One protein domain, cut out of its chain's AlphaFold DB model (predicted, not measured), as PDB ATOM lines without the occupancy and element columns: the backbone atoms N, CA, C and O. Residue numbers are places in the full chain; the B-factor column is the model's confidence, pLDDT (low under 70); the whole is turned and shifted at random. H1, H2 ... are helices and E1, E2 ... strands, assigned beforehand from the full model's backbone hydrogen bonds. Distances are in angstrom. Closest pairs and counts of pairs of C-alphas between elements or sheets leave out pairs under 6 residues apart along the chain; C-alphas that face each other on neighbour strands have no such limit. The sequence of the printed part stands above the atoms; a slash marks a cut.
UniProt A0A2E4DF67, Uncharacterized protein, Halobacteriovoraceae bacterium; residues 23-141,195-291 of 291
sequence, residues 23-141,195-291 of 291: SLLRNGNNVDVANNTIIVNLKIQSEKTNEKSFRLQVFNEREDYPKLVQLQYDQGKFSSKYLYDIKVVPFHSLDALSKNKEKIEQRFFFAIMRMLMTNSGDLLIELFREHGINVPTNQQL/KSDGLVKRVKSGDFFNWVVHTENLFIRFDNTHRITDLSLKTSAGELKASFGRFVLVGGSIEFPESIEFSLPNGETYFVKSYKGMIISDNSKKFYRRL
ATOM      1  N   SER A  23     -32.489 -41.290  27.721       94.06
ATOM      2  CA  SER A  23     -31.941 -39.998  27.288       94.06
ATOM      3  C   SER A  23     -33.026 -38.964  26.971       94.06
ATOM      4  O   SER A  23     -32.868 -37.800  27.330       94.06
ATOM      5  N   LEU A  24     -34.112 -39.367  26.301       95.81
ATOM      6  CA  LEU A  24     -35.215 -38.470  25.925       95.81
ATOM      7  C   LEU A  24     -36.057 -38.020  27.125       95.81
ATOM      8  O   LEU A  24     -36.614 -36.928  27.112       95.81
ATOM      9  N   LEU A  25     -36.120 -38.825  28.185       96.69
ATOM     10  CA  LEU A  25     -36.750 -38.442  29.449       96.69
ATOM     11  C   LEU A  25     -35.899 -37.446  30.256       96.69
ATOM     12  O   LEU A  25     -36.268 -37.072  31.364       96.69
ATOM     13  N   ARG A  26     -34.759 -36.976  29.748       93.00
ATOM     14  CA  ARG A  26     -34.056 -35.841  30.353       93.00
ATOM     15  C   ARG A  26     -34.536 -34.552  29.698       93.00
ATOM     16  O   ARG A  26     -34.483 -34.417  28.482       93.00
ATOM     17  N   ASN A  27     -34.914 -33.559  30.501       88.38
ATOM     18  CA  ASN A  27     -35.157 -32.203  30.007       88.38
ATOM     19  C   ASN A  27     -33.824 -31.473  29.732       88.38
ATOM     20  O   ASN A  27     -33.451 -30.533  30.429       88.38
ATOM     21  N   GLY A  28     -33.063 -31.951  28.743       83.81
ATOM     22  CA  GLY A  28     -31.656 -31.585  28.520       83.81
ATOM     23  C   GLY A  28     -31.374 -30.108  28.215       83.81
ATOM     24  O   GLY A  28     -30.213 -29.710  28.217       83.81
ATOM     25  N   ASN A  29     -32.404 -29.291  27.984       86.88
ATOM     26  CA  ASN A  29     -32.261 -27.842  27.821       86.88
ATOM     27  C   ASN A  29     -32.059 -27.106  29.159       86.88
ATOM     28  O   ASN A  29     -31.656 -25.943  29.168       86.88
ATOM     29  N   ASN A  30     -32.320 -27.766  30.290       87.56
ATOM     30  CA  ASN A  30     -32.041 -27.237  31.621       87.56
ATOM     31  C   ASN A  30     -30.625 -27.569  32.080       87.56
ATOM     32  O   ASN A  30     -30.086 -28.627  31.765       87.56
ATOM     33  N   VAL A  31     -30.055 -26.706  32.922       83.50
ATOM     34  CA  VAL A  31     -28.819 -27.028  33.644       83.50
ATOM     35  C   VAL A  31     -29.064 -28.144  34.657       83.50
ATOM     36  O   VAL A  31     -30.120 -28.195  35.292       83.50
ATOM     37  N   ASP A  32     -28.079 -29.022  34.832       82.12
ATOM     38  CA  ASP A  32     -28.153 -30.056  35.860       82.12
ATOM     39  C   ASP A  32     -28.238 -29.425  37.258       82.12
ATOM     40  O   ASP A  32     -27.621 -28.396  37.557       82.12
ATOM     41  N   VAL A  33     -29.043 -30.049  38.122       77.75
ATOM     42  CA  VAL A  33     -29.404 -29.463  39.418       77.75
ATOM     43  C   VAL A  33     -28.177 -29.285  40.302       77.75
ATOM     44  O   VAL A  33     -28.046 -28.221  40.892       77.75
ATOM     45  N   ALA A  34     -27.267 -30.270  40.352       79.88
ATOM     46  CA  ALA A  34     -26.032 -30.252  41.150       79.88
ATOM     47  C   ALA A  34     -26.214 -29.518  42.504       79.88
ATOM     48  O   ALA A  34     -27.209 -29.716  43.195       79.88
ATOM     49  N   ASN A  35     -25.318 -28.590  42.855       79.62
ATOM     50  CA  ASN A  35     -25.406 -27.766  44.071       79.62
ATOM     51  C   ASN A  35     -26.422 -26.607  43.978       79.62
ATOM     52  O   ASN A  35     -26.230 -25.559  44.595       79.62
ATOM     53  N   ASN A  36     -27.480 -26.739  43.183       87.31
ATOM     54  CA  ASN A  36     -28.530 -25.738  43.066       87.31
ATOM     55  C   ASN A  36     -29.841 -26.238  43.680       87.31
ATOM     56  O   ASN A  36     -30.135 -27.431  43.736       87.31
ATOM     57  N   THR A  37     -30.660 -25.288  44.116       91.06
ATOM     58  CA  THR A  37     -32.075 -25.500  44.397       91.06
ATOM     59  C   THR A  37     -32.884 -24.975  43.225       91.06
ATOM     60  O   THR A  37     -32.748 -23.811  42.837       91.06
ATOM     61  N   ILE A  38     -33.758 -25.820  42.692       92.50
ATOM     62  CA  ILE A  38     -34.696 -25.460  41.631       92.50
ATOM     63  C   ILE A  38     -36.049 -25.189  42.258       92.50
ATOM     64  O   ILE A  38     -36.574 -26.015  42.996       92.50
ATOM     65  N   ILE A  39     -36.619 -24.027  41.963       93.75
ATOM     66  CA  ILE A  39     -37.918 -23.611  42.474       93.75
ATOM     67  C   ILE A  39     -38.844 -23.363  41.297       93.75
ATOM     68  O   ILE A  39     -38.543 -22.537  40.436       93.75
ATOM     69  N   VAL A  40     -40.000 -24.020  41.304       94.62
ATOM     70  CA  VAL A  40     -41.068 -23.792  40.332       94.62
ATOM     71  C   VAL A  40     -42.370 -23.500  41.072       94.62
ATOM     72  O   VAL A  40     -42.815 -24.256  41.935       94.62
ATOM     73  N   ASN A  41     -42.982 -22.370  40.735       94.94
ATOM     74  CA  ASN A  41     -44.315 -21.984  41.165       94.94
ATOM     75  C   ASN A  41     -45.317 -22.450  40.108       94.94
ATOM     76  O   ASN A  41     -45.255 -22.010  38.959       94.94
ATOM     77  N   LEU A  42     -46.251 -23.297  40.518       95.38
ATOM     78  CA  LEU A  42     -47.283 -23.897  39.691       95.38
ATOM     79  C   LEU A  42     -48.660 -23.420  40.142       95.38
ATOM     80  O   LEU A  42     -48.923 -23.283  41.338       95.38
ATOM     81  N   LYS A  43     -49.551 -23.218  39.181       94.25
ATOM     82  CA  LYS A  43     -50.986 -23.058  39.408       94.25
ATOM     83  C   LYS A  43     -51.688 -24.263  38.812       94.25
ATOM     84  O   LYS A  43     -51.459 -24.582  37.649       94.25
ATOM     85  N   ILE A  44     -52.493 -24.944  39.617       92.81
ATOM     86  CA  ILE A  44     -53.236 -26.133  39.212       92.81
ATOM     87  C   ILE A  44     -54.720 -25.801  39.260       92.81
ATOM     88  O   ILE A  44     -55.230 -25.354  40.288       92.81
ATOM     89  N   GLN A  45     -55.405 -26.034  38.149       92.31
ATOM     90  CA  GLN A  45     -56.838 -25.820  38.008       92.31
ATOM     91  C   GLN A  45     -57.478 -27.068  37.399       92.31
ATOM     92  O   GLN A  45     -56.891 -27.701  36.529       92.31
ATOM     93  N   SER A  46     -58.688 -27.403  37.839       90.50
ATOM     94  CA  SER A  46     -59.587 -28.307  37.113       90.50
ATOM     95  C   SER A  46     -60.866 -27.547  36.775       90.50
ATOM     96  O   SER A  46     -61.101 -26.466  37.317       90.50
ATOM     97  N   GLU A  47     -61.721 -28.108  35.927       80.56
ATOM     98  CA  GLU A  47     -63.029 -27.506  35.635       80.56
ATOM     99  C   GLU A  47     -63.926 -27.391  36.881       80.56
ATOM    100  O   GLU A  47     -64.762 -26.495  36.964       80.56
ATOM    101  N   LYS A  48     -63.736 -28.275  37.870       80.31
ATOM    102  CA  LYS A  48     -64.597 -28.384  39.060       80.31
ATOM    103  C   LYS A  48     -64.030 -27.712  40.309       80.31
ATOM    104  O   LYS A  48     -64.749 -27.551  41.291       80.31
ATOM    105  N   THR A  49     -62.743 -27.367  40.324       76.50
ATOM    106  CA  THR A  49     -62.062 -26.881  41.533       76.50
ATOM    107  C   THR A  49     -61.438 -25.515  41.319       76.50
ATOM    108  O   THR A  49     -60.793 -25.276  40.300       76.50
ATOM    109  N   ASN A  50     -61.522 -24.667  42.345       81.44
ATOM    110  CA  ASN A  50     -60.783 -23.409  42.386       81.44
ATOM    111  C   ASN A  50     -59.280 -23.624  42.155       81.44
ATOM    112  O   ASN A  50     -58.718 -24.658  42.529       81.44
ATOM    113  N   GLU A  51     -58.640 -22.619  41.556       86.62
ATOM    114  CA  GLU A  51     -57.199 -22.599  41.311       86.62
ATOM    115  C   GLU A  51     -56.422 -22.763  42.626       86.62
ATOM    116  O   GLU A  51     -56.597 -21.998  43.579       86.62
ATOM    117  N   LYS A  52     -55.528 -23.753  42.662       89.12
ATOM    118  CA  LYS A  52     -54.593 -23.985  43.765       89.12
ATOM    119  C   LYS A  52     -53.184 -23.597  43.346       89.12
ATOM    120  O   LYS A  52     -52.757 -23.900  42.233       89.12
ATOM    121  N   SER A  53     -52.442 -22.975  44.258       93.38
ATOM    122  CA  SER A  53     -51.058 -22.567  44.011       93.38
ATOM    123  C   SER A  53     -50.087 -23.454  44.775       93.38
ATOM    124  O   SER A  53     -50.235 -23.675  45.974       93.38
ATOM    125  N   PHE A  54     -49.057 -23.931  44.083       93.94
ATOM    126  CA  PHE A  54     -48.024 -24.802  44.629       93.94
ATOM    127  C   PHE A  54     -46.650 -24.221  44.340       93.94
ATOM    128  O   PHE A  54     -46.372 -23.795  43.223       93.94
ATOM    129  N   ARG A  55     -45.759 -24.223  45.328       94.75
ATOM    130  CA  ARG A  55     -44.330 -24.005  45.095       94.75
ATOM    131  C   ARG A  55     -43.603 -25.310  45.355       94.75
ATOM    132  O   ARG A  55     -43.630 -25.808  46.477       94.75
ATOM    133  N   LEU A  56     -42.955 -25.829  44.324       94.69
ATOM    134  CA  LEU A  56     -42.074 -26.983  44.412       94.69
ATOM    135  C   LEU A  56     -40.637 -26.480  44.485       94.69
ATOM    136  O   LEU A  56     -40.226 -25.675  43.651       94.69
ATOM    137  N   GLN A  57     -39.887 -26.929  45.485       93.88
ATOM    138  CA  GLN A  57     -38.454 -26.686  45.601       93.88
ATOM    139  C   GLN A  57     -37.739 -28.029  45.616       93.88
ATOM    140  O   GLN A  57     -38.024 -28.858  46.476       93.88
ATOM    141  N   VAL A  58     -36.817 -28.238  44.686       91.94
ATOM    142  CA  VAL A  58     -35.974 -29.428  44.664       91.94
ATOM    143  C   VAL A  58     -34.558 -29.029  45.021       91.94
ATOM    144  O   VAL A  58     -33.947 -28.221  44.327       91.94
ATOM    145  N   PHE A  59     -34.056 -29.601  46.107       88.75
ATOM    146  CA  PHE A  59     -32.694 -29.409  46.585       88.75
ATOM    147  C   PHE A  59     -31.884 -30.680  46.362       88.75
ATOM    148  O   PHE A  59     -32.318 -31.753  46.787       88.75
ATOM    149  N   ASN A  60     -30.723 -30.562  45.710       80.50
ATOM    150  CA  ASN A  60     -29.945 -31.708  45.234       80.50
ATOM    151  C   ASN A  60     -28.465 -31.694  45.663       80.50
ATOM    152  O   ASN A  60     -27.575 -31.895  44.850       80.50
ATOM    153  N   GLU A  61     -28.165 -31.482  46.946       73.00
ATOM    154  CA  GLU A  61     -26.762 -31.505  47.416       73.00
ATOM    155  C   GLU A  61     -26.078 -32.876  47.277       73.00
ATOM    156  O   GLU A  61     -24.857 -32.953  47.166       73.00
ATOM    157  N   ARG A  62     -26.852 -33.965  47.271       69.94
ATOM    158  CA  ARG A  62     -26.380 -35.298  46.888       69.94
ATOM    159  C   ARG A  62     -27.208 -35.735  45.694       69.94
ATOM    160  O   ARG A  62     -28.405 -35.930  45.884       69.94
ATOM    161  N   GLU A  63     -26.578 -35.898  44.530       67.25
ATOM    162  CA  GLU A  63     -27.264 -36.217  43.265       67.25
ATOM    163  C   GLU A  63     -28.240 -37.398  43.391       67.25
ATOM    164  O   GLU A  63     -29.329 -37.363  42.818       67.25
ATOM    165  N   ASP A  64     -27.887 -38.387  44.217       73.75
ATOM    166  CA  ASP A  64     -28.679 -39.600  44.441       73.75
ATOM    167  C   ASP A  64     -29.872 -39.412  45.398       73.75
ATOM    168  O   ASP A  64     -30.788 -40.232  45.426       73.75
ATOM    169  N   TYR A  65     -29.885 -38.348  46.212       82.62
ATOM    170  CA  TYR A  65     -30.890 -38.131  47.266       82.62
ATOM    171  C   TYR A  65     -31.451 -36.701  47.283       82.62
ATOM    172  O   TYR A  65     -31.406 -36.021  48.320       82.62
ATOM    173  N   PRO A  66     -32.034 -36.236  46.169       89.56
ATOM    174  CA  PRO A  66     -32.762 -34.976  46.119       89.56
ATOM    175  C   PRO A  66     -33.905 -34.948  47.141       89.56
ATOM    176  O   PRO A  66     -34.551 -35.961  47.441       89.56
ATOM    177  N   LYS A  67     -34.197 -33.754  47.652       91.44
ATOM    178  CA  LYS A  67     -35.350 -33.486  48.518       91.44
ATOM    179  C   LYS A  67     -36.330 -32.581  47.799       91.44
ATOM    180  O   LYS A  67     -35.926 -31.554  47.257       91.44
ATOM    181  N   LEU A  68     -37.608 -32.935  47.849       93.38
ATOM    182  CA  LEU A  68     -38.701 -32.098  47.384       93.38
ATOM    183  C   LEU A  68     -39.356 -31.417  48.584       93.38
ATOM    184  O   LEU A  68     -39.787 -32.074  49.532       93.38
ATOM    185  N   VAL A  69     -39.469 -30.098  48.508       94.00
ATOM    186  CA  VAL A  69     -40.290 -29.287  49.401       94.00
ATOM    187  C   VAL A  69     -41.471 -28.760  48.612       94.00
ATOM    188  O   VAL A  69     -41.309 -27.997  47.661       94.00
ATOM    189  N   GLN A  70     -42.663 -29.158  49.023       94.62
ATOM    190  CA  GLN A  70     -43.920 -28.717  48.449       94.62
ATOM    191  C   GLN A  70     -44.606 -27.765  49.424       94.62
ATOM    192  O   GLN A  70     -44.965 -28.156  50.532       94.62
ATOM    193  N   LEU A  71     -44.813 -26.526  48.992       94.62
ATOM    194  CA  LEU A  71     -45.579 -25.521  49.719       94.62
ATOM    195  C   LEU A  71     -46.921 -25.342  49.011       94.62
ATOM    196  O   LEU A  71     -46.943 -25.083  47.803       94.62
ATOM    197  N   GLN A  72     -48.023 -25.479  49.745       94.00
ATOM    198  CA  GLN A  72     -49.372 -25.317  49.205       94.00
ATOM    199  C   GLN A  72     -50.004 -24.024  49.703       94.00
ATOM    200  O   GLN A  72     -50.004 -23.734  50.901       94.00
ATOM    201  N   TYR A  73     -50.570 -23.269  48.769       93.31
ATOM    202  CA  TYR A  73     -51.188 -21.983  49.032       93.31
ATOM    203  C   TYR A  73     -52.655 -21.991  48.626       93.31
ATOM    204  O   TYR A  73     -53.022 -22.536  47.580       93.31
ATOM    205  N   ASP A  74     -53.482 -21.341  49.436       86.56
ATOM    206  CA  ASP A  74     -54.893 -21.128  49.141       86.56
ATOM    207  C   ASP A  74     -55.104 -19.890  48.243       86.56
ATOM    208  O   ASP A  74     -54.215 -19.048  48.067       86.56
ATOM    209  N   GLN A  75     -56.294 -19.782  47.649       83.12
ATOM    210  CA  GLN A  75     -56.748 -18.642  46.842       83.12
ATOM    211  C   GLN A  75     -55.821 -18.265  45.670       83.12
ATOM    212  O   GLN A  75     -55.756 -17.099  45.276       83.12
ATOM    213  N   GLY A  76     -55.051 -19.217  45.136       81.94
ATOM    214  CA  GLY A  76     -54.159 -18.989  43.998       81.94
ATOM    215  C   GLY A  76     -52.981 -18.031  44.263       81.94
ATOM    216  O   GLY A  76     -52.306 -17.615  43.316       81.94
ATOM    217  N   LYS A  77     -52.672 -17.674  45.522       87.31
ATOM    218  CA  LYS A  77     -51.695 -16.613  45.857       87.31
ATOM    219  C   LYS A  77     -50.435 -17.129  46.554       87.31
ATOM    220  O   LYS A  77     -50.498 -17.720  47.620       87.31
ATOM    221  N   PHE A  78     -49.260 -16.776  46.028       88.50
ATOM    222  CA  PHE A  78     -47.952 -17.093  46.627       88.50
ATOM    223  C   PHE A  78     -47.557 -16.117  47.748       88.50
ATOM    224  O   PHE A  78     -46.582 -15.376  47.617       88.50
ATOM    225  N   SER A  79     -48.309 -16.090  48.848       89.19
ATOM    226  CA  SER A  79     -47.986 -15.282  50.033       89.19
ATOM    227  C   SER A  79     -48.069 -16.127  51.301       89.19
ATOM    228  O   SER A  79     -48.897 -17.030  51.388       89.19
ATOM    229  N   SER A  80     -47.215 -15.832  52.288       87.56
ATOM    230  CA  SER A  80     -47.170 -16.543  53.574       87.56
ATOM    231  C   SER A  80     -48.514 -16.537  54.302       87.56
ATOM    232  O   SER A  80     -48.832 -17.501  54.982       87.56
ATOM    233  N   LYS A  81     -49.342 -15.504  54.093       92.00
ATOM    234  CA  LYS A  81     -50.711 -15.429  54.628       92.00
ATOM    235  C   LYS A  81     -51.618 -16.559  54.121       92.00
ATOM    236  O   LYS A  81     -52.558 -16.930  54.811       92.00
ATOM    237  N   TYR A  82     -51.365 -17.061  52.914       90.50
ATOM    238  CA  TYR A  82     -52.170 -18.100  52.267       90.50
ATOM    239  C   TYR A  82     -51.492 -19.475  52.285       90.50
ATOM    240  O   TYR A  82     -52.054 -20.426  51.752       90.50
ATOM    241  N   LEU A  83     -50.292 -19.589  52.863       92.81
ATOM    242  CA  LEU A  83     -49.584 -20.857  53.017       92.81
ATOM    243  C   LEU A  83     -50.275 -21.688  54.102       92.81
ATOM    244  O   LEU A  83     -50.335 -21.254  55.249       92.81
ATOM    245  N   TYR A  84     -50.771 -22.872  53.747       93.12
ATOM    246  CA  TYR A  84     -51.488 -23.739  54.692       93.12
ATOM    247  C   TYR A  84     -50.846 -25.117  54.884       93.12
ATOM    248  O   TYR A  84     -51.197 -25.815  55.831       93.12
ATOM    249  N   ASP A  85     -49.928 -25.532  54.007       93.06
ATOM    250  CA  ASP A  85     -49.256 -26.832  54.109       93.06
ATOM    251  C   ASP A  85     -47.823 -26.755  53.569       93.06
ATOM    252  O   ASP A  85     -47.563 -26.127  52.536       93.06
ATOM    253  N   ILE A  86     -46.902 -27.424  54.265       93.19
ATOM    254  CA  ILE A  86     -45.506 -27.605  53.865       93.19
ATOM    255  C   ILE A  86     -45.172 -29.083  54.021       93.19
ATOM    256  O   ILE A  86     -45.251 -29.642  55.113       93.19
ATOM    257  N   LYS A  87     -44.741 -29.710  52.930       92.12
ATOM    258  CA  LYS A  87     -44.309 -31.108  52.912       92.12
ATOM    259  C   LYS A  87     -42.876 -31.201  52.445       92.12
ATOM    260  O   LYS A  87     -42.525 -30.626  51.421       92.12
ATOM    261  N   VAL A  88     -42.071 -31.958  53.180       91.12
ATOM    262  CA  VAL A  88     -40.695 -32.289  52.806       91.12
ATOM    263  C   VAL A  88     -40.619 -33.792  52.627       91.12
ATOM    264  O   VAL A  88     -40.872 -34.541  53.569       91.12
ATOM    265  N   VAL A  89     -40.291 -34.231  51.419       90.75
ATOM    266  CA  VAL A  89     -40.238 -35.650  51.061       90.75
ATOM    267  C   VAL A  89     -38.966 -35.952  50.268       90.75
ATOM    268  O   VAL A  89     -38.491 -35.097  49.514       90.75
ATOM    269  N   PRO A  90     -38.372 -37.146  50.428       90.94
ATOM    270  CA  PRO A  90     -37.316 -37.589  49.530       90.94
ATOM    271  C   PRO A  90     -37.846 -37.690  48.093       90.94
ATOM    272  O   PRO A  90     -38.951 -38.180  47.882       90.94
ATOM    273  N   PHE A  91     -37.062 -37.235  47.115       91.88
ATOM    274  CA  PHE A  91     -37.474 -37.139  45.709       91.88
ATOM    275  C   PHE A  91     -36.680 -38.075  44.789       91.88
ATOM    276  O   PHE A  91     -36.322 -37.709  43.675       91.88
ATOM    277  N   HIS A  92     -36.366 -39.269  45.297       89.50
ATOM    278  CA  HIS A  92     -35.539 -40.279  44.624       89.50
ATOM    279  C   HIS A  92     -36.259 -41.619  44.402       89.50
ATOM    280  O   HIS A  92     -35.691 -42.510  43.785       89.50
ATOM    281  N   SER A  93     -37.481 -41.786  44.920       90.94
ATOM    282  CA  SER A  93     -38.312 -42.970  44.668       90.94
ATOM    283  C   SER A  93     -39.796 -42.626  44.734       90.94
ATOM    284  O   SER A  93     -40.206 -41.720  45.472       90.94
ATOM    285  N   LEU A  94     -40.623 -43.358  43.986       90.38
ATOM    286  CA  LEU A  94     -42.071 -43.137  43.993       90.38
ATOM    287  C   LEU A  94     -42.709 -43.520  45.332       90.38
ATOM    288  O   LEU A  94     -43.650 -42.861  45.778       90.38
ATOM    289  N   ASP A  95     -42.173 -44.535  46.011       88.50
ATOM    290  CA  ASP A  95     -42.672 -44.986  47.315       88.50
ATOM    291  C   ASP A  95     -42.446 -43.944  48.427       88.50
ATOM    292  O   ASP A  95     -43.264 -43.821  49.345       88.50
ATOM    293  N   ALA A  96     -41.389 -43.128  48.328       85.19
ATOM    294  CA  ALA A  96     -41.171 -42.002  49.239       85.19
ATOM    295  C   ALA A  96     -42.178 -40.856  49.019       85.19
ATOM    296  O   ALA A  96     -42.531 -40.149  49.968       85.19
ATOM    297  N   LEU A  97     -42.652 -40.684  47.782       83.88
ATOM    298  CA  LEU A  97     -43.553 -39.604  47.366       83.88
ATOM    299  C   LEU A  97     -45.027 -39.958  47.559       83.88
ATOM    300  O   LEU A  97     -45.841 -39.098  47.904       83.88
ATOM    301  N   SER A  98     -45.362 -41.232  47.369       81.69
ATOM    302  CA  SER A  98     -46.678 -41.789  47.628       81.69
ATOM    303  C   SER A  98     -46.553 -43.188  48.221       81.69
ATOM    304  O   SER A  98     -46.398 -44.174  47.501       81.69
ATOM    305  N   LYS A  99     -46.710 -43.270  49.550       72.25
ATOM    306  CA  LYS A  99     -46.679 -44.536  50.301       72.25
ATOM    307  C   LYS A  99     -47.746 -45.543  49.853       72.25
ATOM    308  O   LYS A  99     -47.580 -46.731  50.095       72.25
ATOM    309  N   ASN A 100     -48.842 -45.074  49.250       76.62
ATOM    310  CA  ASN A 100     -49.853 -45.949  48.667       76.62
ATOM    311  C   ASN A 100     -49.624 -46.040  47.150       76.62
ATOM    312  O   ASN A 100     -49.770 -45.035  46.443       76.62
ATOM    313  N   LYS A 101     -49.284 -47.242  46.668       74.19
ATOM    314  CA  LYS A 101     -49.102 -47.537  45.238       74.19
ATOM    315  C   LYS A 101     -50.379 -47.326  44.423       74.19
ATOM    316  O   LYS A 101     -50.287 -47.047  43.235       74.19
ATOM    317  N   GLU A 102     -51.545 -47.358  45.063       72.88
ATOM    318  CA  GLU A 102     -52.840 -47.099  44.423       72.88
ATOM    319  C   GLU A 102     -53.033 -45.631  44.020       72.88
ATOM    320  O   GLU A 102     -53.868 -45.342  43.173       72.88
ATOM    321  N   LYS A 103     -52.259 -44.685  44.578       86.75
ATOM    322  CA  LYS A 103     -52.315 -43.264  44.183       86.75
ATOM    323  C   LYS A 103     -51.490 -43.013  42.925       86.75
ATOM    324  O   LYS A 103     -50.499 -42.272  42.937       86.75
ATOM    325  N   ILE A 104     -51.876 -43.681  41.850       91.62
ATOM    326  CA  ILE A 104     -51.137 -43.697  40.596       91.62
ATOM    327  C   ILE A 104     -51.047 -42.305  39.960       91.62
ATOM    328  O   ILE A 104     -50.003 -41.934  39.431       91.62
ATOM    329  N   GLU A 105     -52.083 -41.482  40.113       92.56
ATOM    330  CA  GLU A 105     -52.145 -40.110  39.609       92.56
ATOM    331  C   GLU A 105     -51.070 -39.235  40.262       92.56
ATOM    332  O   GLU A 105     -50.382 -38.459  39.597       92.56
ATOM    333  N   GLN A 106     -50.880 -39.397  41.576       92.12
ATOM    334  CA  GLN A 106     -49.863 -38.670  42.334       92.12
ATOM    335  C   GLN A 106     -48.451 -39.107  41.923       92.12
ATOM    336  O   GLN A 106     -47.567 -38.260  41.765       92.12
ATOM    337  N   ARG A 107     -48.237 -40.415  41.728       94.25
ATOM    338  CA  ARG A 107     -46.959 -40.976  41.254       94.25
ATOM    339  C   ARG A 107     -46.629 -40.464  39.849       94.25
ATOM    340  O   ARG A 107     -45.522 -39.984  39.630       94.25
ATOM    341  N   PHE A 108     -47.606 -40.474  38.941       96.50
ATOM    342  CA  PHE A 108     -47.476 -39.961  37.576       96.50
ATOM    343  C   PHE A 108     -47.130 -38.468  37.547       96.50
ATOM    344  O   PHE A 108     -46.166 -38.068  36.893       96.50
ATOM    345  N   PHE A 109     -47.847 -37.650  38.327       95.81
ATOM    346  CA  PHE A 109     -47.553 -36.224  38.463       95.81
ATOM    347  C   PHE A 109     -46.114 -35.983  38.933       95.81
ATOM    348  O   PHE A 109     -45.373 -35.227  38.303       95.81
ATOM    349  N   PHE A 110     -45.685 -36.636  40.017       95.69
ATOM    350  CA  PHE A 110     -44.341 -36.420  40.547       95.69
ATOM    351  C   PHE A 110     -43.233 -36.956  39.643       95.69
ATOM    352  O   PHE A 110     -42.181 -36.325  39.570       95.69
ATOM    353  N   ALA A 111     -43.465 -38.059  38.930       96.88
ATOM    354  CA  ALA A 111     -42.521 -38.574  37.948       96.88
ATOM    355  C   ALA A 111     -42.285 -37.564  36.809       96.88
ATOM    356  O   ALA A 111     -41.144 -37.292  36.442       96.88
ATOM    357  N   ILE A 112     -43.349 -36.917  36.319       97.56
ATOM    358  CA  ILE A 112     -43.231 -35.841  35.323       97.56
ATOM    359  C   ILE A 112     -42.547 -34.606  35.921       97.56
ATOM    360  O   ILE A 112     -41.674 -34.016  35.287       97.56
ATOM    361  N   MET A 113     -42.890 -34.207  37.152       96.06
ATOM    362  CA  MET A 113     -42.222 -33.072  37.802       96.06
ATOM    363  C   MET A 113     -40.726 -33.327  37.996       96.06
ATOM    364  O   MET A 113     -39.924 -32.418  37.802       96.06
ATOM    365  N   ARG A 114     -40.334 -34.559  38.330       94.19
ATOM    366  CA  ARG A 114     -38.933 -34.976  38.454       94.19
ATOM    367  C   ARG A 114     -38.191 -34.808  37.134       94.19
ATOM    368  O   ARG A 114     -37.173 -34.125  37.086       94.19
ATOM    369  N   MET A 115     -38.766 -35.344  36.065       95.56
ATOM    370  CA  MET A 115     -38.252 -35.226  34.704       95.56
ATOM    371  C   MET A 115     -38.008 -33.765  34.302       95.56
ATOM    372  O   MET A 115     -36.914 -33.412  33.859       95.56
ATOM    373  N   LEU A 116     -39.001 -32.897  34.521       95.38
ATOM    374  CA  LEU A 116     -38.936 -31.489  34.126       95.38
ATOM    375  C   LEU A 116     -38.007 -30.648  35.004       95.38
ATOM    376  O   LEU A 116     -37.310 -29.778  34.482       95.38
ATOM    377  N   MET A 117     -38.027 -30.869  36.322       93.06
ATOM    378  CA  MET A 117     -37.297 -30.040  37.282       93.06
ATOM    379  C   MET A 117     -35.857 -30.484  37.481       93.06
ATOM    380  O   MET A 117     -35.059 -29.658  37.895       93.06
ATOM    381  N   THR A 118     -35.512 -31.756  37.262       90.62
ATOM    382  CA  THR A 118     -34.174 -32.263  37.609       90.62
ATOM    383  C   THR A 118     -33.449 -32.999  36.501       90.62
ATOM    384  O   THR A 118     -32.439 -33.638  36.781       90.62
ATOM    385  N   ASN A 119     -33.959 -32.954  35.271       91.12
ATOM    386  CA  ASN A 119     -33.372 -33.633  34.112       91.12
ATOM    387  C   ASN A 119     -33.169 -35.139  34.324       91.12
ATOM    388  O   ASN A 119     -32.227 -35.715  33.772       91.12
ATOM    389  N   SER A 120     -34.030 -35.759  35.135       91.38
ATOM    390  CA  SER A 120     -33.947 -37.176  35.483       91.38
ATOM    391  C   SER A 120     -35.256 -37.881  35.158       91.38
ATOM    392  O   SER A 120     -36.299 -37.545  35.716       91.38
ATOM    393  N   GLY A 121     -35.189 -38.869  34.266       94.12
ATOM    394  CA  GLY A 121     -36.307 -39.747  33.920       94.12
ATOM    395  C   GLY A 121     -36.488 -40.931  34.874       94.12
ATOM    396  O   GLY A 121     -37.357 -41.765  34.631       94.12
ATOM    397  N   ASP A 122     -35.684 -41.021  35.938       93.94
ATOM    398  CA  ASP A 122     -35.628 -42.150  36.878       93.94
ATOM    399  C   ASP A 122     -37.006 -42.585  37.399       93.94
ATOM    400  O   ASP A 122     -37.362 -43.757  37.286       93.94
ATOM    401  N   LEU A 123     -37.814 -41.645  37.891       95.62
ATOM    402  CA  LEU A 123     -39.143 -41.934  38.432       95.62
ATOM    403  C   LEU A 123     -40.160 -42.318  37.351       95.62
ATOM    404  O   LEU A 123     -41.089 -43.073  37.632       95.62
ATOM    405  N   LEU A 124     -40.005 -41.831  36.113       97.56
ATOM    406  CA  LEU A 124     -40.837 -42.284  34.992       97.56
ATOM    407  C   LEU A 124     -40.469 -43.714  34.598       97.56
ATOM    408  O   LEU A 124     -41.354 -44.542  34.412       97.56
ATOM    409  N   ILE A 125     -39.176 -44.028  34.540       96.94
ATOM    410  CA  ILE A 125     -38.688 -45.385  34.278       96.94
ATOM    411  C   ILE A 125     -39.148 -46.351  35.377       96.94
ATOM    412  O   ILE A 125     -39.598 -47.452  35.061       96.94
ATOM    413  N   GLU A 126     -39.069 -45.950  36.650       95.50
ATOM    414  CA  GLU A 126     -39.616 -46.709  37.782       95.50
ATOM    415  C   GLU A 126     -41.111 -46.988  37.564       95.50
ATOM    416  O   GLU A 126     -41.521 -48.148  37.567       95.50
ATOM    417  N   LEU A 127     -41.898 -45.949  37.259       96.00
ATOM    418  CA  LEU A 127     -43.336 -46.064  37.005       96.00
ATOM    419  C   LEU A 127     -43.661 -47.011  35.840       96.00
ATOM    420  O   LEU A 127     -44.582 -47.821  35.935       96.00
ATOM    421  N   PHE A 128     -42.911 -46.927  34.741       96.75
ATOM    422  CA  PHE A 128     -43.103 -47.778  33.564       96.75
ATOM    423  C   PHE A 128     -42.800 -49.247  33.876       96.75
ATOM    424  O   PHE A 128     -43.562 -50.131  33.479       96.75
ATOM    425  N   ARG A 129     -41.741 -49.514  34.648       95.25
ATOM    426  CA  ARG A 129     -41.381 -50.873  35.078       95.25
ATOM    427  C   ARG A 129     -42.425 -51.484  36.007       95.25
ATOM    428  O   ARG A 129     -42.721 -52.667  35.862       95.25
ATOM    429  N   GLU A 130     -43.029 -50.692  36.897       92.94
ATOM    430  CA  GLU A 130     -44.153 -51.146  37.734       92.94
ATOM    431  C   GLU A 130     -45.365 -51.610  36.904       92.94
ATOM    432  O   GLU A 130     -46.150 -52.426  37.379       92.94
ATOM    433  N   HIS A 131     -45.478 -51.154  35.652       93.81
ATOM    434  CA  HIS A 131     -46.542 -51.517  34.709       93.81
ATOM    435  C   HIS A 131     -46.051 -52.449  33.585       93.81
ATOM    436  O   HIS A 131     -46.649 -52.519  32.510       93.81
ATOM    437  N   GLY A 132     -44.955 -53.176  33.828       93.38
ATOM    438  CA  GLY A 132     -44.452 -54.227  32.940       93.38
ATOM    439  C   GLY A 132     -43.701 -53.733  31.700       93.38
ATOM    440  O   GLY A 132     -43.364 -54.536  30.832       93.38
ATOM    441  N   ILE A 133     -43.407 -52.435  31.595       95.19
ATOM    442  CA  ILE A 133     -42.652 -51.880  30.468       95.19
ATOM    443  C   ILE A 133     -41.163 -51.899  30.822       95.19
ATOM    444  O   ILE A 133     -40.689 -51.142  31.672       95.19
ATOM    445  N   ASN A 134     -40.403 -52.769  30.159       94.50
ATOM    446  CA  ASN A 134     -38.964 -52.865  30.373       94.50
ATOM    447  C   ASN A 134     -38.222 -51.730  29.650       94.50
ATOM    448  O   ASN A 134     -37.946 -51.825  28.456       94.50
ATOM    449  N   VAL A 135     -37.888 -50.670  30.386       95.25
ATOM    450  CA  VAL A 135     -37.036 -49.579  29.894       95.25
ATOM    451  C   VAL A 135     -35.614 -49.760  30.434       95.25
ATOM    452  O   VAL A 135     -35.412 -49.593  31.645       95.25
ATOM    453  N   PRO A 136     -34.624 -50.119  29.596       94.25
ATOM    454  CA  PRO A 136     -33.232 -50.200  30.024       94.25
ATOM    455  C   PRO A 136     -32.656 -48.798  30.261       94.25
ATOM    456  O   PRO A 136     -32.933 -47.868  29.507       94.25
ATOM    457  N   THR A 137     -31.845 -48.640  31.308       94.50
ATOM    458  CA  THR A 137     -31.111 -47.385  31.531       94.50
ATOM    459  C   THR A 137     -29.931 -47.277  30.576       94.50
ATOM    460  O   THR A 137     -29.387 -48.282  30.109       94.50
ATOM    461  N   ASN A 138     -29.445 -46.059  30.363       93.69
ATOM    462  CA  ASN A 138     -28.238 -45.814  29.588       93.69
ATOM    463  C   ASN A 138     -27.045 -46.608  30.127       93.69
ATOM    464  O   ASN A 138     -26.290 -47.167  29.341       93.69
ATOM    465  N   GLN A 139     -26.913 -46.746  31.451       93.12
ATOM    466  CA  GLN A 139     -25.863 -47.565  32.068       93.12
ATOM    467  C   GLN A 139     -25.939 -49.043  31.652       93.12
ATOM    468  O   GLN A 139     -24.904 -49.681  31.465       93.12
ATOM    469  N   GLN A 140     -27.148 -49.587  31.489       94.50
ATOM    470  CA  GLN A 140     -27.361 -50.965  31.034       94.50
ATOM    471  C   GLN A 140     -27.076 -51.137  29.534       94.50
ATOM    472  O   GLN A 140     -26.712 -52.231  29.109       94.50
ATOM    473  N   LEU A 141     -27.215 -50.066  28.747       94.81
ATOM    474  CA  LEU A 141     -27.003 -50.054  27.297       94.81
ATOM    475  C   LEU A 141     -25.561 -49.728  26.883       94.81
ATOM    476  O   LEU A 141     -25.249 -49.787  25.692       94.81
ATOM    477  N   LYS A 195     -25.860 -48.705  23.090       91.38
ATOM    478  CA  LYS A 195     -26.736 -49.579  22.306       91.38
ATOM    479  C   LYS A 195     -28.149 -48.991  22.243       91.38
ATOM    480  O   LYS A 195     -28.600 -48.335  23.178       91.38
ATOM    481  N   SER A 196     -28.846 -49.242  21.138       89.62
ATOM    482  CA  SER A 196     -30.261 -48.880  20.991       89.62
ATOM    483  C   SER A 196     -31.115 -49.648  22.004       89.62
ATOM    484  O   SER A 196     -30.907 -50.845  22.197       89.62
ATOM    485  N   ASP A 197     -32.109 -48.986  22.599       91.44
ATOM    486  CA  ASP A 197     -33.104 -49.644  23.458       91.44
ATOM    487  C   ASP A 197     -34.190 -50.390  22.660       91.44
ATOM    488  O   ASP A 197     -34.898 -51.230  23.210       91.44
ATOM    489  N   GLY A 198     -34.323 -50.083  21.364       92.44
ATOM    490  CA  GLY A 198     -35.332 -50.656  20.469       92.44
ATOM    491  C   GLY A 198     -36.758 -50.136  20.694       92.44
ATOM    492  O   GLY A 198     -37.667 -50.535  19.966       92.44
ATOM    493  N   LEU A 199     -36.963 -49.241  21.666       94.94
ATOM    494  CA  LEU A 199     -38.263 -48.669  22.022       94.94
ATOM    495  C   LEU A 199     -38.556 -47.404  21.217       94.94
ATOM    496  O   LEU A 199     -39.692 -47.181  20.794       94.94
ATOM    497  N   VAL A 200     -37.531 -46.577  21.013       96.00
ATOM    498  CA  VAL A 200     -37.663 -45.277  20.357       96.00
ATOM    499  C   VAL A 200     -37.615 -45.435  18.840       96.00
ATOM    500  O   VAL A 200     -36.676 -45.992  18.274       96.00
ATOM    501  N   LYS A 201     -38.624 -44.891  18.154       95.12
ATOM    502  CA  LYS A 201     -38.695 -44.847  16.690       95.12
ATOM    503  C   LYS A 201     -38.858 -43.419  16.202       95.12
ATOM    504  O   LYS A 201     -39.579 -42.624  16.796       95.12
ATOM    505  N   ARG A 202     -38.227 -43.100  15.074       94.00
ATOM    506  CA  ARG A 202     -38.417 -41.816  14.395       94.00
ATOM    507  C   ARG A 202     -39.614 -41.910  13.451       94.00
ATOM    508  O   ARG A 202     -39.615 -42.741  12.547       94.00
ATOM    509  N   VAL A 203     -40.614 -41.055  13.641       94.38
ATOM    510  CA  VAL A 203     -41.852 -41.033  12.847       94.38
ATOM    511  C   VAL A 203     -42.008 -39.666  12.188       94.38
ATOM    512  O   VAL A 203     -41.879 -38.635  12.846       94.38
ATOM    513  N   LYS A 204     -42.282 -39.643  10.879       92.94
ATOM    514  CA  LYS A 204     -42.579 -38.406  10.146       92.94
ATOM    515  C   LYS A 204     -44.041 -38.011  10.369       92.94
ATOM    516  O   LYS A 204     -44.931 -38.836  10.185       92.94
ATOM    517  N   SER A 205     -44.280 -36.758  10.738       87.19
ATOM    518  CA  SER A 205     -45.611 -36.180  10.930       87.19
ATOM    519  C   SER A 205     -45.655 -34.813  10.253       87.19
ATOM    520  O   SER A 205     -45.097 -33.845  10.770       87.19
ATOM    521  N   GLY A 206     -46.288 -34.737   9.081       88.31
ATOM    522  CA  GLY A 206     -46.209 -33.555   8.218       88.31
ATOM    523  C   GLY A 206     -44.767 -33.291   7.777       88.31
ATOM    524  O   GLY A 206     -44.098 -34.196   7.268       88.31
ATOM    525  N   ASP A 207     -44.283 -32.074   8.018       90.00
ATOM    526  CA  ASP A 207     -42.928 -31.636   7.651       90.00
ATOM    527  C   ASP A 207     -41.867 -31.925   8.721       90.00
ATOM    528  O   ASP A 207     -40.674 -31.721   8.495       90.00
ATOM    529  N   PHE A 208     -42.278 -32.444   9.879       90.81
ATOM    530  CA  PHE A 208     -41.394 -32.669  11.018       90.81
ATOM    531  C   PHE A 208     -41.204 -34.158  11.304       90.81
ATOM    532  O   PHE A 208     -42.022 -35.012  10.951       90.81
ATOM    533  N   PHE A 209     -40.098 -34.470  11.969       92.62
ATOM    534  CA  PHE A 209     -39.840 -35.794  12.517       92.62
ATOM    535  C   PHE A 209     -39.972 -35.743  14.031       92.62
ATOM    536  O   PHE A 209     -39.380 -34.876  14.663       92.62
ATOM    537  N   ASN A 210     -40.690 -36.709  14.585       95.25
ATOM    538  CA  ASN A 210     -40.864 -36.886  16.018       95.25
ATOM    539  C   ASN A 210     -40.203 -38.190  16.458       95.25
ATOM    540  O   ASN A 210     -40.113 -39.144  15.677       95.25
ATOM    541  N   TRP A 211     -39.790 -38.247  17.717       96.31
ATOM    542  CA  TRP A 211     -39.401 -39.495  18.362       96.31
ATOM    543  C   TRP A 211     -40.604 -40.052  19.109       96.31
ATOM    544  O   TRP A 211     -41.268 -39.335  19.852       96.31
ATOM    545  N   VAL A 212     -40.921 -41.318  18.876       97.50
ATOM    546  CA  VAL A 212     -42.123 -41.958  19.402       97.50
ATOM    547  C   VAL A 212     -41.749 -43.275  20.058       97.50
ATOM    548  O   VAL A 212     -41.068 -44.105  19.456       97.50
ATOM    549  N   VAL A 213     -42.248 -43.476  21.273       97.75
ATOM    550  CA  VAL A 213     -42.337 -44.784  21.921       97.75
ATOM    551  C   VAL A 213     -43.794 -45.200  21.869       97.75
ATOM    552  O   VAL A 213     -44.660 -44.457  22.320       97.75
ATOM    553  N   HIS A 214     -44.077 -46.361  21.289       96.69
ATOM    554  CA  HIS A 214     -45.434 -46.890  21.193       96.69
ATOM    555  C   HIS A 214     -45.409 -48.394  21.462       96.69
ATOM    556  O   HIS A 214     -44.912 -49.177  20.650       96.69
ATOM    557  N   THR A 215     -45.937 -48.774  22.620       95.19
ATOM    558  CA  THR A 215     -46.193 -50.151  23.047       95.19
ATOM    559  C   THR A 215     -47.676 -50.302  23.399       95.19
ATOM    560  O   THR A 215     -48.443 -49.346  23.300       95.19
ATOM    561  N   GLU A 216     -48.106 -51.489  23.823       93.81
ATOM    562  CA  GLU A 216     -49.498 -51.726  24.236       93.81
ATOM    563  C   GLU A 216     -49.962 -50.768  25.352       93.81
ATOM    564  O   GLU A 216     -51.073 -50.223  25.284       93.81
ATOM    565  N   ASN A 217     -49.076 -50.516  26.326       96.06
ATOM    566  CA  ASN A 217     -49.370 -49.779  27.558       96.06
ATOM    567  C   ASN A 217     -48.709 -48.399  27.645       96.06
ATOM    568  O   ASN A 217     -48.984 -47.664  28.590       96.06
ATOM    569  N   LEU A 218     -47.840 -48.036  26.697       98.19
ATOM    570  CA  LEU A 218     -47.087 -46.785  26.737       98.19
ATOM    571  C   LEU A 218     -47.093 -46.093  25.379       98.19
ATOM    572  O   LEU A 218     -46.686 -46.669  24.371       98.19
ATOM    573  N   PHE A 219     -47.467 -44.820  25.385       98.38
ATOM    574  CA  PHE A 219     -47.257 -43.913  24.270       98.38
ATOM    575  C   PHE A 219     -46.503 -42.681  24.759       98.38
ATOM    576  O   PHE A 219     -46.942 -42.019  25.693       98.38
ATOM    577  N   ILE A 220     -45.375 -42.360  24.134       98.50
ATOM    578  CA  ILE A 220     -44.639 -41.120  24.390       98.50
ATOM    579  C   ILE A 220     -44.261 -40.505  23.058       98.50
ATOM    580  O   ILE A 220     -43.762 -41.204  22.175       98.50
ATOM    581  N   ARG A 221     -44.461 -39.198  22.923       98.00
ATOM    582  CA  ARG A 221     -44.026 -38.427  21.763       98.00
ATOM    583  C   ARG A 221     -43.095 -37.311  22.208       98.00
ATOM    584  O   ARG A 221     -43.393 -36.592  23.157       98.00
ATOM    585  N   PHE A 222     -41.991 -37.173  21.487       97.25
ATOM    586  CA  PHE A 222     -41.055 -36.066  21.596       97.25
ATOM    587  C   PHE A 222     -40.929 -35.373  20.243       97.25
ATOM    588  O   PHE A 222     -40.953 -36.031  19.197       97.25
ATOM    589  N   ASP A 223     -40.767 -34.057  20.264       94.38
ATOM    590  CA  ASP A 223     -40.527 -33.275  19.058       94.38
ATOM    591  C   ASP A 223     -39.098 -33.474  18.505       94.38
ATOM    592  O   ASP A 223     -38.265 -34.213  19.045       94.38
ATOM    593  N   ASN A 224     -38.795 -32.794  17.400       91.38
ATOM    594  CA  ASN A 224     -37.469 -32.804  16.777       91.38
ATOM    595  C   ASN A 224     -36.369 -32.152  17.639       91.38
ATOM    596  O   ASN A 224     -35.193 -32.279  17.303       91.38
ATOM    597  N   THR A 225     -36.737 -31.463  18.722       91.50
ATOM    598  CA  THR A 225     -35.836 -30.872  19.721       91.50
ATOM    599  C   THR A 225     -35.742 -31.704  21.002       91.50
ATOM    600  O   THR A 225     -35.170 -31.244  21.986       91.50
ATOM    601  N   HIS A 226     -36.267 -32.935  20.980       93.62
ATOM    602  CA  HIS A 226     -36.290 -33.882  22.100       93.62
ATOM    603  C   HIS A 226     -37.151 -33.438  23.290       93.62
ATOM    604  O   HIS A 226     -37.038 -34.008  24.373       93.62
ATOM    605  N   ARG A 227     -38.047 -32.463  23.111       95.50
ATOM    606  CA  ARG A 227     -39.008 -32.086  24.153       95.50
ATOM    607  C   ARG A 227     -40.198 -33.019  24.104       95.50
ATOM    608  O   ARG A 227     -40.738 -33.284  23.033       95.50
ATOM    609  N   ILE A 228     -40.615 -33.505  25.265       97.50
ATOM    610  CA  ILE A 228     -41.818 -34.325  25.383       97.50
ATOM    611  C   ILE A 228     -43.053 -33.488  25.035       97.50
ATOM    612  O   ILE A 228     -43.199 -32.366  25.509       97.50
ATOM    613  N   THR A 229     -43.933 -34.027  24.199       97.19
ATOM    614  CA  THR A 229     -45.196 -33.381  23.814       97.19
ATOM    615  C   THR A 229     -46.391 -34.134  24.375       97.19
ATOM    616  O   THR A 229     -47.382 -33.517  24.754       97.19
ATOM    617  N   ASP A 230     -46.296 -35.463  24.475       98.31
ATOM    618  CA  ASP A 230     -47.381 -36.318  24.947       98.31
ATOM    619  C   ASP A 230     -46.813 -37.527  25.677       98.31
ATOM    620  O   ASP A 230     -45.824 -38.123  25.247       98.31
ATOM    621  N   LEU A 231     -47.484 -37.916  26.751       98.62
ATOM    622  CA  LEU A 231     -47.228 -39.129  27.506       98.62
ATOM    623  C   LEU A 231     -48.567 -39.760  27.861       98.62
ATOM    624  O   LEU A 231     -49.408 -39.117  28.482       98.62
ATOM    625  N   SER A 232     -48.756 -41.024  27.513       98.44
ATOM    626  CA  SER A 232     -49.895 -41.817  27.938       98.44
ATOM    627  C   SER A 232     -49.441 -43.164  28.476       98.44
ATOM    628  O   SER A 232     -48.654 -43.865  27.839       98.44
ATOM    629  N   LEU A 233     -49.941 -43.506  29.660       98.12
ATOM    630  CA  LEU A 233     -49.666 -44.754  30.355       98.12
ATOM    631  C   LEU A 233     -50.994 -45.444  30.662       98.12
ATOM    632  O   LEU A 233     -51.829 -44.901  31.387       98.12
ATOM    633  N   LYS A 234     -51.178 -46.653  30.133       96.62
ATOM    634  CA  LYS A 234     -52.317 -47.504  30.483       96.62
ATOM    635  C   LYS A 234     -51.973 -48.331  31.710       96.62
ATOM    636  O   LYS A 234     -50.932 -48.980  31.771       96.62
ATOM    637  N   THR A 235     -52.873 -48.306  32.680       93.19
ATOM    638  CA  THR A 235     -52.764 -49.021  33.954       93.19
ATOM    639  C   THR A 235     -54.021 -49.856  34.181       93.19
ATOM    640  O   THR A 235     -55.009 -49.711  33.459       93.19
ATOM    641  N   SER A 236     -54.023 -50.703  35.211       90.62
ATOM    642  CA  SER A 236     -55.228 -51.442  35.614       90.62
ATOM    643  C   SER A 236     -56.371 -50.527  36.073       90.62
ATOM    644  O   SER A 236     -57.532 -50.902  35.944       90.62
ATOM    645  N   ALA A 237     -56.057 -49.325  36.569       89.19
ATOM    646  CA  ALA A 237     -57.040 -48.317  36.967       89.19
ATOM    647  C   ALA A 237     -57.582 -47.497  35.779       89.19
ATOM    648  O   ALA A 237     -58.537 -46.743  35.946       89.19
ATOM    649  N   GLY A 238     -56.985 -47.644  34.591       93.81
ATOM    650  CA  GLY A 238     -57.314 -46.918  33.367       93.81
ATOM    651  C   GLY A 238     -56.127 -46.126  32.815       93.81
ATOM    652  O   GLY A 238     -54.966 -46.422  33.109       93.81
ATOM    653  N   GLU A 239     -56.407 -45.147  31.959       96.81
ATOM    654  CA  GLU A 239     -55.389 -44.435  31.182       96.81
ATOM    655  C   GLU A 239     -55.048 -43.079  31.809       96.81
ATOM    656  O   GLU A 239     -55.923 -42.249  32.045       96.81
ATOM    657  N   LEU A 240     -53.757 -42.855  32.054       97.88
ATOM    658  CA  LEU A 240     -53.198 -41.565  32.446       97.88
ATOM    659  C   LEU A 240     -52.632 -40.881  31.211       97.88
ATOM    660  O   LEU A 240     -51.934 -41.522  30.419       97.88
ATOM    661  N   LYS A 241     -52.900 -39.584  31.050       98.44
ATOM    662  CA  LYS A 241     -52.341 -38.771  29.964       98.44
ATOM    663  C   LYS A 241     -51.737 -37.491  30.506       98.44
ATOM    664  O   LYS A 241     -52.276 -36.896  31.434       98.44
ATOM    665  N   ALA A 242     -50.635 -37.073  29.903       98.56
ATOM    666  CA  ALA A 242     -50.057 -35.753  30.053       98.56
ATOM    667  C   ALA A 242     -49.751 -35.184  28.664       98.56
ATOM    668  O   ALA A 242     -48.959 -35.765  27.920       98.56
ATOM    669  N   SER A 243     -50.359 -34.048  28.342       98.44
ATOM    670  CA  SER A 243     -50.087 -33.279  27.126       98.44
ATOM    671  C   SER A 243     -49.330 -32.013  27.503       98.44
ATOM    672  O   SER A 243     -49.751 -31.256  28.381       98.44
ATOM    673  N   PHE A 244     -48.195 -31.788  26.858       98.25
ATOM    674  CA  PHE A 244     -47.268 -30.719  27.191       98.25
ATOM    675  C   PHE A 244     -47.423 -29.580  26.187       98.25
ATOM    676  O   PHE A 244     -47.321 -29.771  24.975       98.25
ATOM    677  N   GLY A 245     -47.678 -28.380  26.701       96.88
ATOM    678  CA  GLY A 245     -47.684 -27.160  25.907       96.88
ATOM    679  C   GLY A 245     -46.277 -26.759  25.462       96.88
ATOM    680  O   GLY A 245     -45.288 -27.462  25.668       96.88
ATOM    681  N   ARG A 246     -46.174 -25.567  24.877       95.69
ATOM    682  CA  ARG A 246     -44.894 -25.010  24.439       95.69
ATOM    683  C   ARG A 246     -43.934 -24.849  25.622       95.69
ATOM    684  O   ARG A 246     -44.307 -24.314  26.663       95.69
ATOM    685  N   PHE A 247     -42.687 -25.268  25.439       95.81
ATOM    686  CA  PHE A 247     -41.620 -25.065  26.416       95.81
ATOM    687  C   PHE A 247     -41.088 -23.635  26.334       95.81
ATOM    688  O   PHE A 247     -40.818 -23.123  25.246       95.81
ATOM    689  N   VAL A 248     -40.941 -22.991  27.490       94.75
ATOM    690  CA  VAL A 248     -40.425 -21.624  27.621       94.75
ATOM    691  C   VAL A 248     -39.457 -21.518  28.790       94.75
ATOM    692  O   VAL A 248     -39.509 -22.309  29.731       94.75
ATOM    693  N   LEU A 249     -38.603 -20.495  28.769       93.25
ATOM    694  CA  LEU A 249     -37.743 -20.152  29.900       93.25
ATOM    695  C   LEU A 249     -38.550 -19.438  30.992       93.25
ATOM    696  O   LEU A 249     -38.693 -18.213  31.001       93.25
ATOM    697  N   VAL A 250     -39.066 -20.199  31.950       88.44
ATOM    698  CA  VAL A 250     -39.815 -19.671  33.087       88.44
ATOM    699  C   VAL A 250     -38.860 -18.942  34.030       88.44
ATOM    700  O   VAL A 250     -37.893 -19.503  34.543       88.44
ATOM    701  N   GLY A 251     -39.120 -17.651  34.253       81.50
ATOM    702  CA  GLY A 251     -38.241 -16.793  35.056       81.50
ATOM    703  C   GLY A 251     -36.814 -16.676  34.504       81.50
ATOM    704  O   GLY A 251     -35.898 -16.384  35.268       81.50
ATOM    705  N   GLY A 252     -36.619 -16.938  33.203       83.75
ATOM    706  CA  GLY A 252     -35.346 -16.773  32.498       83.75
ATOM    707  C   GLY A 252     -34.247 -17.778  32.855       83.75
ATOM    708  O   GLY A 252     -33.111 -17.573  32.445       83.75
ATOM    709  N   SER A 253     -34.546 -18.829  33.625       83.94
ATOM    710  CA  SER A 253     -33.516 -19.745  34.152       83.94
ATOM    711  C   SER A 253     -33.829 -21.230  33.998       83.94
ATOM    712  O   SER A 253     -32.898 -22.027  33.990       83.94
ATOM    713  N   ILE A 254     -35.103 -21.605  33.868       91.25
ATOM    714  CA  ILE A 254     -35.523 -22.997  33.700       91.25
ATOM    715  C   ILE A 254     -36.491 -23.112  32.527       91.25
ATOM    716  O   ILE A 254     -37.500 -22.414  32.469       91.25
ATOM    717  N   GLU A 255     -36.183 -23.993  31.590       94.19
ATOM    718  CA  GLU A 255     -37.087 -24.436  30.549       94.19
ATOM    719  C   GLU A 255     -38.151 -25.378  31.130       94.19
ATOM    720  O   GLU A 255     -37.851 -26.428  31.708       94.19
ATOM    721  N   PHE A 256     -39.411 -24.982  30.983       95.38
ATOM    722  CA  PHE A 256     -40.577 -25.712  31.472       95.38
ATOM    723  C   PHE A 256     -41.758 -25.470  30.510       95.38
ATOM    724  O   PHE A 256     -41.829 -24.399  29.899       95.38
ATOM    725  N   PRO A 257     -42.690 -26.421  30.344       96.06
ATOM    726  CA  PRO A 257     -43.905 -26.207  29.555       96.06
ATOM    727  C   PRO A 257     -44.796 -25.108  30.158       96.06
ATOM    728  O   PRO A 257     -45.080 -25.124  31.355       96.06
ATOM    729  N   GLU A 258     -45.304 -24.188  29.330       94.69
ATOM    730  CA  GLU A 258     -46.241 -23.129  29.758       94.69
ATOM    731  C   GLU A 258     -47.479 -23.705  30.460       94.69
ATOM    732  O   GLU A 258     -47.989 -23.139  31.433       94.69
ATOM    733  N   SER A 259     -47.937 -24.862  29.980       96.31
ATOM    734  CA  SER A 259     -49.010 -25.645  30.576       96.31
ATOM    735  C   SER A 259     -48.795 -27.139  30.363       96.31
ATOM    736  O   SER A 259     -48.288 -27.550  29.323       96.31
ATOM    737  N   ILE A 260     -49.256 -27.944  31.312       98.12
ATOM    738  CA  ILE A 260     -49.394 -29.394  31.177       98.12
ATOM    739  C   ILE A 260     -50.848 -29.739  31.465       98.12
ATOM    740  O   ILE A 260     -51.386 -29.334  32.498       98.12
ATOM    741  N   GLU A 261     -51.477 -30.469  30.559       97.94
ATOM    742  CA  GLU A 261     -52.815 -31.015  30.739       97.94
ATOM    743  C   GLU A 261     -52.697 -32.471  31.179       97.94
ATOM    744  O   GLU A 261     -52.147 -33.294  30.452       97.94
ATOM    745  N   PHE A 262     -53.189 -32.780  32.373       97.94
ATOM    746  CA  PHE A 262     -53.253 -34.132  32.909       97.94
ATOM    747  C   PHE A 262     -54.675 -34.659  32.786       97.94
ATOM    748  O   PHE A 262     -55.568 -34.093  33.412       97.94
ATOM    749  N   SER A 263     -54.878 -35.756  32.061       97.00
ATOM    750  CA  SER A 263     -56.151 -36.484  32.047       97.00
ATOM    751  C   SER A 263     -56.024 -37.747  32.892       97.00
ATOM    752  O   SER A 263     -55.091 -38.537  32.711       97.00
ATOM    753  N   LEU A 264     -56.948 -37.916  33.831       94.81
ATOM    754  CA  LEU A 264     -56.963 -39.019  34.785       94.81
ATOM    755  C   LEU A 264     -57.922 -40.138  34.344       94.81
ATOM    756  O   LEU A 264     -58.844 -39.883  33.564       94.81
ATOM    757  N   PRO A 265     -57.791 -41.360  34.899       93.12
ATOM    758  CA  PRO A 265     -58.661 -42.479  34.541       93.12
ATOM    759  C   PRO A 265     -60.147 -42.249  34.833       93.12
ATOM    760  O   PRO A 265     -61.010 -42.798  34.155       93.12
ATOM    761  N   ASN A 266     -60.458 -41.410  35.825       91.38
ATOM    762  CA  ASN A 266     -61.827 -41.034  36.187       91.38
ATOM    763  C   ASN A 266     -62.454 -39.986  35.237       91.38
ATOM    764  O   ASN A 266     -63.572 -39.534  35.488       91.38
ATOM    765  N   GLY A 267     -61.743 -39.579  34.179       89.94
ATOM    766  CA  GLY A 267     -62.171 -38.561  33.219       89.94
ATOM    767  C   GLY A 267     -61.916 -37.118  33.661       89.94
ATOM    768  O   GLY A 267     -62.218 -36.190  32.913       89.94
ATOM    769  N   GLU A 268     -61.364 -36.892  34.856       92.81
ATOM    770  CA  GLU A 268     -61.018 -35.545  35.305       92.81
ATOM    771  C   GLU A 268     -59.751 -35.040  34.623       92.81
ATOM    772  O   GLU A 268     -58.791 -35.783  34.408       92.81
ATOM    773  N   THR A 269     -59.754 -33.746  34.306       95.12
ATOM    774  CA  THR A 269     -58.632 -33.073  33.657       95.12
ATOM    775  C   THR A 269     -58.117 -31.933  34.528       95.12
ATOM    776  O   THR A 269     -58.892 -31.123  35.047       95.12
ATOM    777  N   TYR A 270     -56.797 -31.875  34.689       95.56
ATOM    778  CA  TYR A 270     -56.093 -30.851  35.451       95.56
ATOM    779  C   TYR A 270     -55.114 -30.098  34.559       95.56
ATOM    780  O   TYR A 270     -54.259 -30.691  33.909       95.56
ATOM    781  N   PHE A 271     -55.181 -28.775  34.603       95.62
ATOM    782  CA  PHE A 271     -54.254 -27.886  33.924       95.62
ATOM    783  C   PHE A 271     -53.237 -27.351  34.925       95.62
ATOM    784  O   PHE A 271     -53.584 -26.638  35.870       95.62
ATOM    785  N   VAL A 272     -51.969 -27.682  34.705       96.06
ATOM    786  CA  VAL A 272     -50.833 -27.217  35.500       96.06
ATOM    787  C   VAL A 272     -50.100 -26.150  34.705       96.06
ATOM    788  O   VAL A 272     -49.489 -26.453  33.688       96.06
ATOM    789  N   LYS A 273     -50.145 -24.899  35.160       94.94
ATOM    790  CA  LYS A 273     -49.444 -23.773  34.528       94.94
ATOM    791  C   LYS A 273     -48.229 -23.372  35.346       94.94
ATOM    792  O   LYS A 273     -48.336 -23.154  36.557       94.94
ATOM    793  N   SER A 274     -47.084 -23.219  34.689       92.12
ATOM    794  CA  SER A 274     -45.896 -22.651  35.325       92.12
ATOM    795  C   SER A 274     -46.017 -21.132  35.410       92.12
ATOM    796  O   SER A 274     -46.243 -20.468  34.403       92.12
ATOM    797  N   TYR A 275     -45.850 -20.570  36.605       87.75
ATOM    798  CA  TYR A 275     -45.953 -19.127  36.834       87.75
ATOM    799  C   TYR A 275     -44.587 -18.457  37.010       87.75
ATOM    800  O   TYR A 275     -44.353 -17.349  36.534       87.75
ATOM    801  N   LYS A 276     -43.671 -19.109  37.732       91.00
ATOM    802  CA  LYS A 276     -42.316 -18.601  37.982       91.00
ATOM    803  C   LYS A 276     -41.362 -19.766  38.196       91.00
ATOM    804  O   LYS A 276     -41.728 -20.728  38.862       91.00
ATOM    805  N   GLY A 277     -40.149 -19.638  37.680       91.75
ATOM    806  CA  GLY A 277     -39.065 -20.597  37.817       91.75
ATOM    807  C   GLY A 277     -37.805 -19.866  38.258       91.75
ATOM    808  O   GLY A 277     -37.610 -18.705  37.895       91.75
ATOM    809  N   MET A 278     -36.994 -20.492  39.103       91.38
ATOM    810  CA  MET A 278     -35.676 -19.975  39.456       91.38
ATOM    811  C   MET A 278     -34.729 -21.096  39.865       91.38
ATOM    812  O   MET A 278     -35.138 -22.068  40.499       91.38
ATOM    813  N   ILE A 279     -33.453 -20.903  39.549       90.06
ATOM    814  CA  ILE A 279     -32.349 -21.757  39.977       90.06
ATOM    815  C   ILE A 279     -31.478 -20.933  40.923       90.06
ATOM    816  O   ILE A 279     -31.086 -19.813  40.597       90.06
ATOM    817  N   ILE A 280     -31.219 -21.455  42.117       89.50
ATOM    818  CA  ILE A 280     -30.441 -20.770  43.151       89.50
ATOM    819  C   ILE A 280     -29.258 -21.649  43.523       89.50
ATOM    820  O   ILE A 280     -29.462 -22.780  43.945       89.50
ATOM    821  N   SER A 281     -28.040 -21.114  43.448       87.56
ATOM    822  CA  SER A 281     -26.870 -21.794  44.010       87.56
ATOM    823  C   SER A 281     -27.012 -21.939  45.522       87.56
ATOM    824  O   SER A 281     -27.258 -20.963  46.244       87.56
ATOM    825  N   ASP A 282     -26.862 -23.163  46.008       84.00
ATOM    826  CA  ASP A 282     -27.265 -23.532  47.349       84.00
ATOM    827  C   ASP A 282     -26.332 -24.551  48.010       84.00
ATOM    828  O   ASP A 282     -25.438 -25.120  47.396       84.00
ATOM    829  N   ASN A 283     -26.513 -24.742  49.312       83.62
ATOM    830  CA  ASN A 283     -25.910 -25.829  50.081       83.62
ATOM    831  C   ASN A 283     -26.822 -26.167  51.263       83.62
ATOM    832  O   ASN A 283     -27.736 -25.393  51.556       83.62
ATOM    833  N   SER A 284     -26.553 -27.259  51.986       80.69
ATOM    834  CA  SER A 284     -27.415 -27.698  53.093       80.69
ATOM    835  C   SER A 284     -27.731 -26.563  54.066       80.69
ATOM    836  O   SER A 284     -28.887 -26.314  54.400       80.69
ATOM    837  N   LYS A 285     -26.714 -25.800  54.479       82.25
ATOM    838  CA  LYS A 285     -26.877 -24.716  55.456       82.25
ATOM    839  C   LYS A 285     -27.775 -23.589  54.939       82.25
ATOM    840  O   LYS A 285     -28.579 -23.057  55.702       82.25
ATOM    841  N   LYS A 286     -27.610 -23.179  53.681       83.25
ATOM    842  CA  LYS A 286     -28.414 -22.118  53.057       83.25
ATOM    843  C   LYS A 286     -29.842 -22.592  52.779       83.25
ATOM    844  O   LYS A 286     -30.765 -21.814  53.003       83.25
ATOM    845  N   PHE A 287     -30.018 -23.847  52.375       82.25
ATOM    846  CA  PHE A 287     -31.317 -24.460  52.127       82.25
ATOM    847  C   PHE A 287     -32.197 -24.456  53.382       82.25
ATOM    848  O   PHE A 287     -33.256 -23.832  53.380       82.25
ATOM    849  N   TYR A 288     -31.722 -25.042  54.490       80.06
ATOM    850  CA  TYR A 288     -32.500 -25.113  55.738       80.06
ATOM    851  C   TYR A 288     -32.772 -23.749  56.382       80.06
ATOM    852  O   TYR A 288     -33.677 -23.639  57.193       80.06
ATOM    853  N   ARG A 289     -32.009 -22.704  56.035       80.75
ATOM    854  CA  ARG A 289     -32.288 -21.328  56.480       80.75
ATOM    855  C   ARG A 289     -33.415 -20.646  55.699       80.75
ATOM    856  O   ARG A 289     -33.899 -19.619  56.160       80.75
ATOM    857  N   ARG A 290     -33.754 -21.130  54.498       76.94
ATOM    858  CA  ARG A 290     -34.809 -20.552  53.643       76.94
ATOM    859  C   ARG A 290     -36.152 -21.271  53.761       76.94
ATOM    860  O   ARG A 290     -37.140 -20.726  53.268       76.94
ATOM    861  N   LEU A 291     -36.156 -22.480  54.323       69.69
ATOM    862  CA  LEU A 291     -37.370 -23.195  54.715       69.69
ATOM    863  C   LEU A 291     -38.004 -22.525  55.930       69.69
ATOM    864  O   LEU A 291     -39.246 -22.397  55.904       69.69
TER     865      LEU A 291
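What this domain is: This is residues 23 to 141 and 195 to 291 of the 291 residues of an uncharacterized protein of Halobacteriovoraceae bacterium (UniProt A0A2E4DF67). One long, twisted sheet of eleven strands curls round the helix H2, and H3 folds back along H2 with the short H1 beside both. Strands E5 and E6 reach past H2 at one edge of the sheet, the small hairpin of E10 and E11 folds over the last part of H2, and H5 follows the end of E13. The 216 printed residues hold E1 to E4, H1 to H4, E5 to E13 and H5 in chain order, a mixed class of five named helices and thirteen named strands. The large sheet runs E4 E3 E2 E1 E13 E12 E9 E8 E7 E6 E5, antiparallel throughout. The whole is compact, with a radius of gyration of the C-alphas of 17.1 A and spans of 49 by 39 by 37 A.

Where its parts are: E1, residues 36 to 46, begins at C-alpha 36 (-28.530, -25.738, 43.066) and is 31.7 A long. E2 is residues 52 to 59, E3 67 to 73 and E4 83 to 90. E5 is residues 200 to 205, E6 208 to 214, E7 218 to 222, E8 228 to 235 and E9 238 to 244. E10 is residues 247 to 250, E11 254 to 257 and E12 259 to 263. E13, residues 269 to 281, is 35.3 A long and bends by 53 degrees at residue 275. H1 is residues 94 to 97, H2 104 to 118 with 20.7 A, H3 122 to 130 and H4 138 to 141. H5, residues 284 to 290, ends at C-alpha 290 (-34.809, -20.552, 53.643).

How they stand to each other: E1 and E13 are antiparallel at 162 degrees, with N 39 and O 278 2.9 A apart. E1 to E4 and E5 to E9 are meanders, each strand the antiparallel neighbour of the one before; between E5 and E6, N 203 and O 210 are within hydrogen-bond range at 2.8 A. H2 on one face makes two layers, helix and sheet. H2 and H3, a helical hairpin, touch at a shallow tilt of 29 degrees, opposite ways, closest at the C-alphas of Ala 111 and Leu 123, 4.8 A. H1 touches H2 with residues 107 to 111 of H2 alone, closest at the C-alphas of Leu 94 and Arg 107, 6.0 A. H1, H3 and H5 only graze the sheet, and H4 is not on it. E9 runs on into E10 at 65 degrees; in the hairpin E10 and E11, N 250 and O 254 are 2.8 A apart. In H2, H3 and H5 every O i to N i+4 pair is within hydrogen-bond range; H1 and H4 are too short for one.

The domain as a whole: The farthest C-alphas, of Lys 81 and Lys 195, are 52.8 A apart. Residues 142 to 194 are not printed, and C-alphas 141 and 195 are 5.0 A apart across the cut. Of the links that are printed whole, none is long. Residues 62 to 63 and 291 have pLDDT under 70.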